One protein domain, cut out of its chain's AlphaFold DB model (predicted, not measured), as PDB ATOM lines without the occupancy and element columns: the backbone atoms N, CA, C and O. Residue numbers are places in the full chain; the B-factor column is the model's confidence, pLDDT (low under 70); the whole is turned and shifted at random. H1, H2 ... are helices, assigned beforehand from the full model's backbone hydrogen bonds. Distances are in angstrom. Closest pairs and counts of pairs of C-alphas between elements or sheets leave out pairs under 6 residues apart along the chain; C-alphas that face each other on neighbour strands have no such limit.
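What this domain is: This is residues 35 to 131 of the 132 residues of an uncharacterized protein of Thermoplasmata archaeon (UniProt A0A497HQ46). Two long helices, H2 and H4, side by side make the core of a flat up-and-down bundle, each helix running against the one before; short H3 packs along one side, H1 lies loosely on the opposite side. The printed part has 97 residues, order H1, H2, H3, H4, no named strand: all helix, only just compact, close to loose, radius of gyration of the C-alphas 14.6 A, spans 45 by 28 by 15 A.

Where its parts are: H1, residues 36 to 47, begins at C-alpha 36 (-17.779, -53.356, 34.113) and measures 15.3 A; H2, residues 54 to 80, 37.7 A; H3, residues 90 to 99, 14.8 A; H4, residues 108 to 130, 32.5 A, ending at C-alpha 130 (-12.942, -39.218, 27.333).

How they stand to each other: H4, the hub, touches H2 at a shallow tilt of 10 degrees, the same way; closest C-alphas, Tyr 58 and His 112, 5.1 A. H2 and H3 form a hairpin; closest C-alphas, Ile 62 and Leu 92, 6.1 A. H1 only just touches H4, with 3 pairs of C-alphas within 8 A; closest, Leu 38 and Arg 120, 7.0 A. H1 and H3 are apart. Every O i to N i+4 pair is within hydrogen-bond range in H2, H3 and H4, and 7 of 8 in H1.

The domain as a whole: The printed part has no cut; its links are short. Residues 46 to 52 stand free; residues 35 to 52 are under pLDDT 70.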
ATOM      1  N   TYR A  35     -22.035 -52.073  35.652       60.34
ATOM      2  CA  TYR A  35     -21.003 -51.336  34.921       60.34
ATOM      3  C   TYR A  35     -19.598 -51.953  35.118       60.34
ATOM      4  O   TYR A  35     -19.126 -51.998  36.264       60.34
ATOM      5  N   PRO A  36     -18.927 -52.450  34.054       56.34
ATOM      6  CA  PRO A  36     -17.779 -53.356  34.113       56.34
ATOM      7  C   PRO A  36     -16.655 -52.951  35.056       56.34
ATOM      8  O   PRO A  36     -16.026 -53.824  35.649       56.34
ATOM      9  N   PHE A  37     -16.428 -51.651  35.228       56.00
ATOM     10  CA  PHE A  37     -15.249 -51.158  35.918       56.00
ATOM     11  C   PHE A  37     -15.136 -51.605  37.379       56.00
ATOM     12  O   PHE A  37     -14.078 -52.037  37.820       56.00
ATOM     13  N   LEU A  38     -16.258 -51.580  38.103       55.44
ATOM     14  CA  LEU A  38     -16.345 -51.965  39.518       55.44
ATOM     15  C   LEU A  38     -17.323 -53.128  39.748       55.44
ATOM     16  O   LEU A  38     -17.344 -53.766  40.801       55.44
ATOM     17  N   THR A  39     -18.085 -53.486  38.713       52.19
ATOM     18  CA  THR A  39     -18.934 -54.682  38.703       52.19
ATOM     19  C   THR A  39     -18.128 -55.955  38.661       52.19
ATOM     20  O   THR A  39     -18.525 -56.917  39.310       52.19
ATOM     21  N   ALA A  40     -16.993 -55.981  37.954       54.94
ATOM     22  CA  ALA A  40     -16.102 -57.135  38.003       54.94
ATOM     23  C   ALA A  40     -15.721 -57.463  39.456       54.94
ATOM     24  O   ALA A  40     -15.694 -58.634  39.825       54.94
ATOM     25  N   LYS A  41     -15.554 -56.441  40.308       54.94
ATOM     26  CA  LYS A  41     -15.268 -56.605  41.737       54.94
ATOM     27  C   LYS A  41     -16.481 -57.012  42.554       54.94
ATOM     28  O   LYS A  41     -16.365 -57.961  43.317       54.94
ATOM     29  N   LEU A  42     -17.659 -56.424  42.336       49.69
ATOM     30  CA  LEU A  42     -18.900 -56.890  42.978       49.69
ATOM     31  C   LEU A  42     -19.275 -58.331  42.586       49.69
ATOM     32  O   LEU A  42     -19.795 -59.086  43.411       49.69
ATOM     33  N   MET A  43     -19.012 -58.727  41.337       52.41
ATOM     34  CA  MET A  43     -19.217 -60.087  40.839       52.41
ATOM     35  C   MET A  43     -18.162 -61.050  41.386       52.41
ATOM     36  O   MET A  43     -18.548 -62.089  41.910       52.41
ATOM     37  N   GLN A  44     -16.869 -60.705  41.362       51.44
ATOM     38  CA  GLN A  44     -15.810 -61.513  41.989       51.44
ATOM     39  C   GLN A  44     -16.037 -61.668  43.501       51.44
ATOM     40  O   GLN A  44     -15.918 -62.768  44.029       51.44
ATOM     41  N   ALA A  45     -16.462 -60.604  44.184       51.56
ATOM     42  CA  ALA A  45     -16.818 -60.599  45.599       51.56
ATOM     43  C   ALA A  45     -18.018 -61.512  45.921       51.56
ATOM     44  O   ALA A  45     -18.070 -62.122  46.989       51.56
ATOM     45  N   LYS A  46     -18.999 -61.620  45.018       49.78
ATOM     46  CA  LYS A  46     -20.142 -62.533  45.181       49.78
ATOM     47  C   LYS A  46     -19.842 -63.979  44.782       49.78
ATOM     48  O   LYS A  46     -20.484 -64.872  45.322       49.78
ATOM     49  N   ILE A  47     -18.940 -64.197  43.824       48.00
ATOM     50  CA  ILE A  47     -18.611 -65.525  43.283       48.00
ATOM     51  C   ILE A  47     -17.561 -66.230  44.156       48.00
ATOM     52  O   ILE A  47     -17.678 -67.433  44.376       48.00
ATOM     53  N   ASN A  48     -16.609 -65.495  44.739       44.62
ATOM     54  CA  ASN A  48     -15.667 -66.029  45.724       44.62
ATOM     55  C   ASN A  48     -16.300 -65.976  47.119       44.62
ATOM     56  O   ASN A  48     -16.027 -65.079  47.917       44.62
ATOM     57  N   GLY A  49     -17.196 -66.923  47.380       46.97
ATOM     58  CA  GLY A  49     -17.745 -67.199  48.708       46.97
ATOM     59  C   GLY A  49     -16.765 -67.879  49.671       46.97
ATOM     60  O   GLY A  49     -17.193 -68.235  50.759       46.97
ATOM     61  N   ASP A  50     -15.491 -68.034  49.307       51.50
ATOM     62  CA  ASP A  50     -14.467 -68.651  50.148       51.50
ATOM     63  C   ASP A  50     -13.204 -67.765  50.222       51.50
ATOM     64  O   ASP A  50     -12.736 -67.220  49.220       51.50
ATOM     65  N   GLU A  51     -12.697 -67.632  51.450       51.16
ATOM     66  CA  GLU A  51     -11.386 -67.136  51.919       51.16
ATOM     67  C   GLU A  51     -11.153 -65.643  52.238       51.16
ATOM     68  O   GLU A  51     -10.471 -65.402  53.228       51.16
ATOM     69  N   LYS A  52     -11.707 -64.640  51.534       59.34
ATOM     70  CA  LYS A  52     -11.412 -63.213  51.858       59.34
ATOM     71  C   LYS A  52     -12.465 -62.512  52.725       59.34
ATOM     72  O   LYS A  52     -13.644 -62.472  52.355       59.34
ATOM     73  N   THR A  53     -12.029 -61.869  53.809       78.44
ATOM     74  CA  THR A  53     -12.829 -60.970  54.661       78.44
ATOM     75  C   THR A  53     -13.220 -59.681  53.922       78.44
ATOM     76  O   THR A  53     -12.643 -59.315  52.895       78.44
ATOM     77  N   TRP A  54     -14.223 -58.955  54.430       84.31
ATOM     78  CA  TRP A  54     -14.612 -57.656  53.863       84.31
ATOM     79  C   TRP A  54     -13.504 -56.601  53.966       84.31
ATOM     80  O   TRP A  54     -13.409 -55.763  53.073       84.31
ATOM     81  N   ARG A  55     -12.644 -56.680  54.987       87.12
ATOM     82  CA  ARG A  55     -11.480 -55.803  55.151       87.12
ATOM     83  C   ARG A  55     -10.456 -55.986  54.034       87.12
ATOM     84  O   ARG A  55     -10.090 -55.018  53.385       87.12
ATOM     85  N   GLU A  56     -10.067 -57.221  53.727       85.62
ATOM     86  CA  GLU A  56      -9.111 -57.493  52.637       85.62
ATOM     87  C   GLU A  56      -9.658 -57.046  51.273       85.62
ATOM     88  O   GLU A  56      -8.917 -56.630  50.380       85.62
ATOM     89  N   ARG A  57     -10.983 -57.132  51.088       84.81
ATOM     90  CA  ARG A  57     -11.653 -56.608  49.889       84.81
ATOM     91  C   ARG A  57     -11.627 -55.088  49.848       84.81
ATOM     92  O   ARG A  57     -11.440 -54.528  48.776       84.81
ATOM     93  N   TYR A  58     -11.840 -54.449  50.992       87.75
ATOM     94  CA  TYR A  58     -11.769 -53.004  51.141       87.75
ATOM     95  C   TYR A  58     -10.368 -52.482  50.804       87.75
ATOM     96  O   TYR A  58     -10.240 -51.613  49.950       87.75
ATOM     97  N   GLU A  59      -9.329 -53.097  51.368       90.06
ATOM     98  CA  GLU A  59      -7.926 -52.794  51.069       90.06
ATOM     99  C   GLU A  59      -7.610 -52.962  49.577       90.06
ATOM    100  O   GLU A  59      -7.140 -52.028  48.928       90.06
ATOM    101  N   SER A  60      -7.983 -54.108  48.990       87.75
ATOM    102  CA  SER A  60      -7.790 -54.349  47.550       87.75
ATOM    103  C   SER A  60      -8.493 -53.287  46.692       87.75
ATOM    104  O   SER A  60      -7.982 -52.871  45.654       87.75
ATOM    105  N   LEU A  61      -9.681 -52.837  47.110       87.06
ATOM    106  CA  LEU A  61     -10.462 -51.843  46.378       87.06
ATOM    107  C   LEU A  61      -9.791 -50.462  46.375       87.06
ATOM    108  O   LEU A  61      -9.927 -49.746  45.381       87.06
ATOM    109  N   ILE A  62      -9.060 -50.089  47.431       91.56
ATOM    110  CA  ILE A  62      -8.298 -48.830  47.486       91.56
ATOM    111  C   ILE A  62      -7.215 -48.832  46.405       91.56
ATOM    112  O   ILE A  62      -7.185 -47.933  45.559       91.56
ATOM    113  N   GLU A  63      -6.363 -49.861  46.398       89.62
ATOM    114  CA  GLU A  63      -5.254 -49.982  45.445       89.62
ATOM    115  C   GLU A  63      -5.754 -50.003  44.001       89.62
ATOM    116  O   GLU A  63      -5.247 -49.293  43.128       89.62
ATOM    117  N   GLU A  64      -6.794 -50.793  43.750       88.19
ATOM    118  CA  GLU A  64      -7.356 -50.931  42.417       88.19
ATOM    119  C   GLU A  64      -7.985 -49.638  41.932       88.19
ATOM    120  O   GLU A  64      -7.708 -49.241  40.804       88.19
ATOM    121  N   SER A  65      -8.777 -48.960  42.772       88.38
ATOM    122  CA  SER A  65      -9.380 -47.666  42.433       88.38
ATOM    123  C   SER A  65      -8.304 -46.641  42.092       88.38
ATOM    124  O   SER A  65      -8.425 -45.941  41.088       88.38
ATOM    125  N   ARG A  66      -7.213 -46.606  42.868       93.06
ATOM    126  CA  ARG A  66      -6.081 -45.706  42.633       93.06
ATOM    127  C   ARG A  66      -5.460 -45.915  41.257       93.06
ATOM    128  O   ARG A  66      -5.359 -44.967  40.483       93.06
ATOM    129  N   LEU A  67      -5.073 -47.152  40.941       89.88
ATOM    130  CA  LEU A  67      -4.467 -47.499  39.648       89.88
ATOM    131  C   LEU A  67      -5.382 -47.127  38.484       89.88
ATOM    132  O   LEU A  67      -4.945 -46.619  37.457       89.88
ATOM    133  N   LYS A  68      -6.668 -47.385  38.667       86.81
ATOM    134  CA  LYS A  68      -7.692 -47.225  37.653       86.81
ATOM    135  C   LYS A  68      -8.041 -45.783  37.317       86.81
ATOM    136  O   LYS A  68      -8.249 -45.487  36.139       86.81
ATOM    137  N   ILE A  69      -8.084 -44.923  38.325       90.62
ATOM    138  CA  ILE A  69      -8.256 -43.484  38.147       90.62
ATOM    139  C   ILE A  69      -6.991 -42.895  37.508       90.62
ATOM    140  O   ILE A  69      -7.079 -42.163  36.531       90.62
ATOM    141  N   LEU A  70      -5.794 -43.293  37.958       91.75
ATOM    142  CA  LEU A  70      -4.539 -42.811  37.363       91.75
ATOM    143  C   LEU A  70      -4.389 -43.201  35.884       91.75
ATOM    144  O   LEU A  70      -4.066 -42.346  35.066       91.75
ATOM    145  N   GLU A  71      -4.698 -44.451  35.522       89.12
ATOM    146  CA  GLU A  71      -4.684 -44.928  34.127       89.12
ATOM    147  C   GLU A  71      -5.589 -44.069  33.222       89.12
ATOM    148  O   GLU A  71      -5.251 -43.767  32.078       89.12
ATOM    149  N   ARG A  72      -6.757 -43.650  33.721       90.56
ATOM    150  CA  ARG A  72      -7.681 -42.773  32.985       90.56
ATOM    151  C   ARG A  72      -7.198 -41.339  32.933       90.56
ATOM    152  O   ARG A  72      -7.245 -40.730  31.865       90.56
ATOM    153  N   TYR A  73      -6.720 -40.819  34.053       92.62
ATOM    154  CA  TYR A  73      -6.150 -39.487  34.138       92.62
ATOM    155  C   TYR A  73      -5.007 -39.301  33.133       92.62
ATOM    156  O   TYR A  73      -5.016 -38.320  32.390       92.62
ATOM    157  N   GLU A  74      -4.088 -40.264  33.019       93.56
ATOM    158  CA  GLU A  74      -3.013 -40.242  32.016       93.56
ATOM    159  C   GLU A  74      -3.573 -40.114  30.591       93.56
ATOM    160  O   GLU A  74      -3.160 -39.236  29.832       93.56
ATOM    161  N   ARG A  75      -4.599 -40.901  30.249       92.81
ATOM    162  CA  ARG A  75      -5.278 -40.818  28.943       92.81
ATOM    163  C   ARG A  75      -5.957 -39.465  28.720       92.81
ATOM    164  O   ARG A  75      -5.976 -38.958  27.596       92.81
ATOM    165  N   ILE A  76      -6.542 -38.873  29.764       93.00
ATOM    166  CA  ILE A  76      -7.137 -37.532  29.697       93.00
ATOM    167  C   ILE A  76      -6.050 -36.494  29.426       93.00
ATOM    168  O   ILE A  76      -6.233 -35.666  28.535       93.00
ATOM    169  N   VAL A  77      -4.922 -36.556  30.134       94.50
ATOM    170  CA  VAL A  77      -3.779 -35.657  29.927       94.50
ATOM    171  C   VAL A  77      -3.247 -35.776  28.498       94.50
ATOM    172  O   VAL A  77      -3.088 -34.756  27.829       94.50
ATOM    173  N   GLU A  78      -3.068 -36.992  27.979       94.19
ATOM    174  CA  GLU A  78      -2.641 -37.220  26.592       94.19
ATOM    175  C   GLU A  78      -3.618 -36.624  25.563       94.19
ATOM    176  O   GLU A  78      -3.202 -36.080  24.537       94.19
ATOM    177  N   LYS A  79      -4.929 -36.707  25.825       93.75
ATOM    178  CA  LYS A  79      -5.980 -36.281  24.884       93.75
ATOM    179  C   LYS A  79      -6.345 -34.797  24.986       93.75
ATOM    180  O   LYS A  79      -6.769 -34.209  23.989       93.75
ATOM    181  N   LYS A  80      -6.274 -34.207  26.180       94.25
ATOM    182  CA  LYS A  80      -6.810 -32.869  26.504       94.25
ATOM    183  C   LYS A  80      -5.745 -31.880  26.982       94.25
ATOM    184  O   LYS A  80      -6.003 -30.679  26.946       94.25
ATOM    185  N   GLY A  81      -4.566 -32.364  27.367       92.50
ATOM    186  CA  GLY A  81      -3.479 -31.572  27.935       92.50
ATOM    187  C   GLY A  81      -3.470 -31.564  29.466       92.50
ATOM    188  O   GLY A  81      -4.491 -31.779  30.123       92.50
ATOM    189  N   GLU A  82      -2.291 -31.301  30.034       91.38
ATOM    190  CA  GLU A  82      -2.085 -31.176  31.480       91.38
ATOM    191  C   GLU A  82      -2.947 -30.056  32.086       91.38
ATOM    192  O   GLU A  82      -3.112 -28.984  31.501       91.38
ATOM    193  N   GLY A  83      -3.499 -30.299  33.278       89.56
ATOM    194  CA  GLY A  83      -4.297 -29.317  34.023       89.56
ATOM    195  C   GLY A  83      -5.745 -29.146  33.553       89.56
ATOM    196  O   GLY A  83      -6.483 -28.382  34.170       89.56
ATOM    197  N   TYR A  84      -6.183 -29.853  32.504       92.25
ATOM    198  CA  TYR A  84      -7.584 -29.837  32.060       92.25
ATOM    199  C   TYR A  84      -8.547 -30.396  33.122       92.25
ATOM    200  O   TYR A  84      -9.655 -29.895  33.300       92.25
ATOM    201  N   TYR A  85      -8.116 -31.446  33.813       92.62
ATOM    202  CA  TYR A  85      -8.877 -32.171  34.820       92.62
ATOM    203  C   TYR A  85      -7.909 -32.665  35.889       92.62
ATOM    204  O   TYR A  85      -6.757 -32.954  35.577       92.62
ATOM    205  N   VAL A  86      -8.367 -32.752  37.133       93.94
ATOM    206  CA  VAL A  86      -7.628 -33.368  38.237       93.94
ATOM    207  C   VAL A  86      -8.623 -34.267  38.965       93.94
ATOM    208  O   VAL A  86      -9.628 -33.738  39.447       93.94
ATOM    209  N   PRO A  87      -8.396 -35.590  39.023       92.81
ATOM    210  CA  PRO A  87      -9.310 -36.483  39.714       92.81
ATOM    211  C   PRO A  87      -9.308 -36.202  41.215       92.81
ATOM    212  O   PRO A  87      -8.253 -36.000  41.821       92.81
ATOM    213  N   ASP A  88     -10.493 -36.220  41.820       93.44
ATOM    214  CA  ASP A  88     -10.620 -36.196  43.273       93.44
ATOM    215  C   ASP A  88     -10.194 -37.550  43.846       93.44
ATOM    216  O   ASP A  88     -10.836 -38.567  43.601       93.44
ATOM    217  N   MET A  89      -9.098 -37.560  44.602       93.19
ATOM    218  CA  MET A  89      -8.509 -38.762  45.199       93.19
ATOM    219  C   MET A  89      -8.545 -38.731  46.730       93.19
ATOM    220  O   MET A  89      -8.087 -39.688  47.355       93.19
ATOM    221  N   SER A  90      -9.106 -37.682  47.348       96.06
ATOM    222  CA  SER A  90      -9.076 -37.522  48.812       96.06
ATOM    223  C   SER A  90      -9.810 -38.657  49.526       96.06
ATOM    224  O   SER A  90      -9.446 -39.067  50.621       96.06
ATOM    225  N   PHE A  91     -10.825 -39.226  48.875       94.62
ATOM    226  CA  PHE A  91     -11.578 -40.344  49.425       94.62
ATOM    227  C   PHE A  91     -10.757 -41.630  49.595       94.62
ATOM    228  O   PHE A  91     -11.180 -42.510  50.342       94.62
ATOM    229  N   LEU A  92      -9.638 -41.773  48.876       95.25
ATOM    230  CA  LEU A  92      -8.728 -42.904  49.046       95.25
ATOM    231  C   LEU A  92      -7.866 -42.724  50.294       95.25
ATOM    232  O   LEU A  92      -7.612 -43.703  50.981       95.25
ATOM    233  N   GLU A  93      -7.476 -41.489  50.614       95.06
ATOM    234  CA  GLU A  93      -6.769 -41.165  51.860       95.06
ATOM    235  C   GLU A  93      -7.685 -41.424  53.065       95.06
ATOM    236  O   GLU A  93      -7.314 -42.156  53.978       95.06
ATOM    237  N   GLU A  94      -8.937 -40.948  53.009       95.56
ATOM    238  CA  GLU A  94      -9.966 -41.280  54.011       95.56
ATOM    239  C   GLU A  94     -10.149 -42.798  54.166       95.56
ATOM    240  O   GLU A  94     -10.428 -43.299  55.255       95.56
ATOM    241  N   ALA A  95     -10.028 -43.544  53.064       94.00
ATOM    242  CA  ALA A  95     -10.184 -44.986  53.085       94.00
ATOM    243  C   ALA A  95      -8.997 -45.694  53.749       94.00
ATOM    244  O   ALA A  95      -9.213 -46.642  54.501       94.00
ATOM    245  N   GLU A  96      -7.774 -45.218  53.520       94.94
ATOM    246  CA  GLU A  96      -6.572 -45.706  54.203       94.94
ATOM    247  C   GLU A  96      -6.636 -45.414  55.710       94.94
ATOM    248  O   GLU A  96      -6.377 -46.310  56.507       94.94
ATOM    249  N   GLU A  97      -7.125 -44.243  56.128       94.62
ATOM    250  CA  GLU A  97      -7.338 -43.933  57.553       94.62
ATOM    251  C   GLU A  97      -8.341 -44.880  58.239       94.62
ATOM    252  O   GLU A  97      -8.274 -45.115  59.446       94.62
ATOM    253  N   ILE A  98      -9.307 -45.428  57.494       93.19
ATOM    254  CA  ILE A  98     -10.248 -46.428  58.019       93.19
ATOM    255  C   ILE A  98      -9.555 -47.781  58.231       93.19
ATOM    256  O   ILE A  98      -9.916 -48.486  59.171       93.19
ATOM    257  N   LEU A  99      -8.561 -48.145  57.408       91.25
ATOM    258  CA  LEU A  99      -7.802 -49.395  57.573       91.25
ATOM    259  C   LEU A  99      -6.988 -49.443  58.869       91.25
ATOM    260  O   LEU A  99      -6.745 -50.541  59.380       91.25
ATOM    261  N   ASP A 100      -6.608 -48.273  59.384       89.75
ATOM    262  CA  ASP A 100      -5.860 -48.108  60.631       89.75
ATOM    263  C   ASP A 100      -6.734 -48.254  61.891       89.75
ATOM    264  O   ASP A 100      -6.210 -48.287  63.007       89.75
ATOM    265  N   LYS A 101      -8.063 -48.339  61.740       88.19
ATOM    266  CA  LYS A 101      -9.000 -48.541  62.856       88.19
ATOM    267  C   LYS A 101      -9.090 -50.013  63.256       88.19
ATOM    268  O   LYS A 101      -8.823 -50.911  62.457       88.19
ATOM    269  N   ASP A 102      -9.524 -50.253  64.491       79.69
ATOM    270  CA  ASP A 102      -9.787 -51.603  64.988       79.69
ATOM    271  C   ASP A 102     -10.957 -52.260  64.230       79.69
ATOM    272  O   ASP A 102     -12.014 -51.656  64.036       79.69
ATOM    273  N   ASP A 103     -10.789 -53.530  63.840       76.38
ATOM    274  CA  ASP A 103     -11.754 -54.262  62.998       76.38
ATOM    275  C   ASP A 103     -13.157 -54.345  63.597       76.38
ATOM    276  O   ASP A 103     -14.140 -54.355  62.853       76.38
ATOM    277  N   ASP A 104     -13.251 -54.394  64.925       80.25
ATOM    278  CA  ASP A 104     -14.511 -54.530  65.657       80.25
ATOM    279  C   ASP A 104     -15.361 -53.245  65.624       80.25
ATOM    280  O   ASP A 104     -16.564 -53.289  65.899       80.25
ATOM    281  N   GLU A 105     -14.768 -52.101  65.264       82.69
ATOM    282  CA  GLU A 105     -15.460 -50.810  65.164       82.69
ATOM    283  C   GLU A 105     -15.995 -50.523  63.753       82.69
ATOM    284  O   GLU A 105     -16.794 -49.601  63.564       82.69
ATOM    285  N   VAL A 106     -15.576 -51.306  62.752       86.62
ATOM    286  CA  VAL A 106     -15.794 -50.987  61.339       86.62
ATOM    287  C   VAL A 106     -16.779 -51.954  60.694       86.62
ATOM    288  O   VAL A 106     -16.570 -53.166  60.609       86.62
ATOM    289  N   ASN A 107     -17.848 -51.404  60.117       88.69
ATOM    290  CA  ASN A 107     -18.700 -52.167  59.215       88.69
ATOM    291  C   ASN A 107     -18.057 -52.251  57.824       88.69
ATOM    292  O   ASN A 107     -18.432 -51.537  56.894       88.69
ATOM    293  N   TRP A 108     -17.099 -53.167  57.670       86.06
ATOM    294  CA  TRP A 108     -16.281 -53.311  56.459       86.06
ATOM    295  C   TRP A 108     -17.073 -53.446  55.159       86.06
ATOM    296  O   TRP A 108     -16.618 -53.016  54.101       86.06
ATOM    297  N   LYS A 109     -18.267 -54.040  55.211       83.56
ATOM    298  CA  LYS A 109     -19.129 -54.149  54.035       83.56
ATOM    299  C   LYS A 109     -19.707 -52.793  53.632       83.56
ATOM    300  O   LYS A 109     -19.749 -52.481  52.445       83.56
ATOM    301  N   GLU A 110     -20.188 -52.018  54.599       83.94
ATOM    302  CA  GLU A 110     -20.730 -50.684  54.336       83.94
ATOM    303  C   GLU A 110     -19.641 -49.730  53.852       83.94
ATOM    304  O   GLU A 110     -19.871 -49.022  52.870       83.94
ATOM    305  N   GLU A 111     -18.452 -49.787  54.459       90.44
ATOM    306  CA  GLU A 111     -17.292 -49.006  54.021       90.44
ATOM    307  C   GLU A 111     -16.851 -49.402  52.609       90.44
ATOM    308  O   GLU A 111     -16.696 -48.542  51.744       90.44
ATOM    309  N   HIS A 112     -16.764 -50.701  52.310       87.12
ATOM    310  CA  HIS A 112     -16.491 -51.190  50.956       87.12
ATOM    311  C   HIS A 112     -17.503 -50.675  49.937       87.12
ATOM    312  O   HIS A 112     -17.123 -50.150  48.889       87.12
ATOM    313  N   ASP A 113     -18.795 -50.783  50.233       80.44
ATOM    314  CA  ASP A 113     -19.834 -50.291  49.332       80.44
ATOM    315  C   ASP A 113     -19.792 -48.756  49.186       80.44
ATOM    316  O   ASP A 113     -20.150 -48.232  48.127       80.44
ATOM    317  N   ALA A 114     -19.376 -48.019  50.221       86.44
ATOM    318  CA  ALA A 114     -19.196 -46.570  50.171       86.44
ATOM    319  C   ALA A 114     -17.993 -46.164  49.312       86.44
ATOM    320  O   ALA A 114     -18.153 -45.332  48.414       86.44
ATOM    321  N   LEU A 115     -16.835 -46.793  49.526       88.25
ATOM    322  CA  LEU A 115     -15.624 -46.602  48.730       88.25
ATOM    323  C   LEU A 115     -15.894 -46.872  47.248       88.25
ATOM    324  O   LEU A 115     -15.570 -46.049  46.393       88.25
ATOM    325  N   LEU A 116     -16.596 -47.968  46.950       84.12
ATOM    326  CA  LEU A 116     -16.972 -48.334  45.588       84.12
ATOM    327  C   LEU A 116     -17.773 -47.230  44.887       84.12
ATOM    328  O   LEU A 116     -17.530 -46.929  43.720       84.12
ATOM    329  N   ARG A 117     -18.733 -46.614  45.589       82.12
ATOM    330  CA  ARG A 117     -19.550 -45.523  45.034       82.12
ATOM    331  C   ARG A 117     -18.718 -44.274  44.755       82.12
ATOM    332  O   ARG A 117     -18.928 -43.647  43.718       82.12
ATOM    333  N   LYS A 118     -17.796 -43.921  45.657       88.56
ATOM    334  CA  LYS A 118     -16.906 -42.761  45.485       88.56
ATOM    335  C   LYS A 118     -15.960 -42.971  44.297       88.56
ATOM    336  O   LYS A 118     -15.972 -42.158  43.380       88.56
ATOM    337  N   ALA A 119     -15.265 -44.111  44.246       87.56
ATOM    338  CA  ALA A 119     -14.389 -44.472  43.129       87.56
ATOM    339  C   ALA A 119     -15.138 -44.487  41.791       87.56
ATOM    340  O   ALA A 119     -14.670 -43.935  40.798       87.56
ATOM    341  N   ARG A 120     -16.348 -45.063  41.774       82.62
ATOM    342  CA  ARG A 120     -17.198 -45.077  40.581       82.62
ATOM    343  C   ARG A 120     -17.485 -43.668  40.086       82.62
ATOM    344  O   ARG A 120     -17.386 -43.440  38.893       82.62
ATOM    345  N   LYS A 121     -17.843 -42.742  40.975       86.50
ATOM    346  CA  LYS A 121     -18.183 -41.368  40.594       86.50
ATOM    347  C   LYS A 121     -17.048 -40.700  39.807       86.50
ATOM    348  O   LYS A 121     -17.314 -40.187  38.730       86.50
ATOM    349  N   VAL A 122     -15.814 -40.786  40.306       89.38
ATOM    350  CA  VAL A 122     -14.626 -40.213  39.645       89.38
ATOM    351  C   VAL A 122     -14.437 -40.804  38.251       89.38
ATOM    352  O   VAL A 122     -14.273 -40.082  37.278       89.38
ATOM    353  N   VAL A 123     -14.561 -42.123  38.137       86.19
ATOM    354  CA  VAL A 123     -14.429 -42.838  36.862       86.19
ATOM    355  C   VAL A 123     -15.471 -42.392  35.843       86.19
ATOM    356  O   VAL A 123     -15.148 -42.257  34.671       86.19
ATOM    357  N   LEU A 124     -16.715 -42.153  36.267       82.81
ATOM    358  CA  LEU A 124     -17.758 -41.693  35.348       82.81
ATOM    359  C   LEU A 124     -17.477 -40.292  34.823       82.81
ATOM    360  O   LEU A 124     -17.697 -40.031  33.645       82.81
ATOM    361  N   GLU A 125     -16.977 -39.409  35.683       87.62
ATOM    362  CA  GLU A 125     -16.553 -38.070  35.274       87.62
ATOM    363  C   GLU A 125     -15.413 -38.160  34.240       87.62
ATOM    364  O   GLU A 125     -15.417 -37.447  33.237       87.62
ATOM    365  N   GLU A 126     -14.473 -39.091  34.423       86.31
ATOM    366  CA  GLU A 126     -13.391 -39.356  33.468       86.31
ATOM    367  C   GLU A 126     -13.884 -39.940  32.138       86.31
ATOM    368  O   GLU A 126     -13.451 -39.491  31.073       86.31
ATOM    369  N   ASP A 127     -14.797 -40.911  32.187       84.81
ATOM    370  CA  ASP A 127     -15.394 -41.528  31.001       84.81
ATOM    371  C   ASP A 127     -16.162 -40.465  30.183       84.81
ATOM    372  O   ASP A 127     -15.978 -40.368  28.968       84.81
ATOM    373  N   GLU A 128     -16.906 -39.557  30.833       86.69
ATOM    374  CA  GLU A 128     -17.564 -38.417  30.172       86.69
ATOM    375  C   GLU A 128     -16.562 -37.484  29.464       86.69
ATOM    376  O   GLU A 128     -16.802 -37.034  28.337       86.69
ATOM    377  N   ILE A 129     -15.411 -37.208  30.087       87.69
ATOM    378  CA  ILE A 129     -14.342 -36.381  29.496       87.69
ATOM    379  C   ILE A 129     -13.710 -37.074  28.283       87.69
ATOM    380  O   ILE A 129     -13.384 -36.425  27.270       87.69
ATOM    381  N   LEU A 130     -13.506 -38.387  28.388       85.38
ATOM    382  CA  LEU A 130     -12.942 -39.218  27.333       85.38
ATOM    383  C   LEU A 130     -13.949 -39.480  26.206       85.38
ATOM    384  O   LEU A 130     -13.514 -39.655  25.060       85.38
ATOM    385  N   GLY A 131     -15.249 -39.386  26.482       81.75
ATOM    386  CA  GLY A 131     -16.336 -39.719  25.566       81.75
ATOM    387  C   GLY A 131     -16.547 -41.229  25.433       81.75
ATOM    388  O   GLY A 131     -16.756 -41.695  24.311       81.75
TER     389      GLY A 131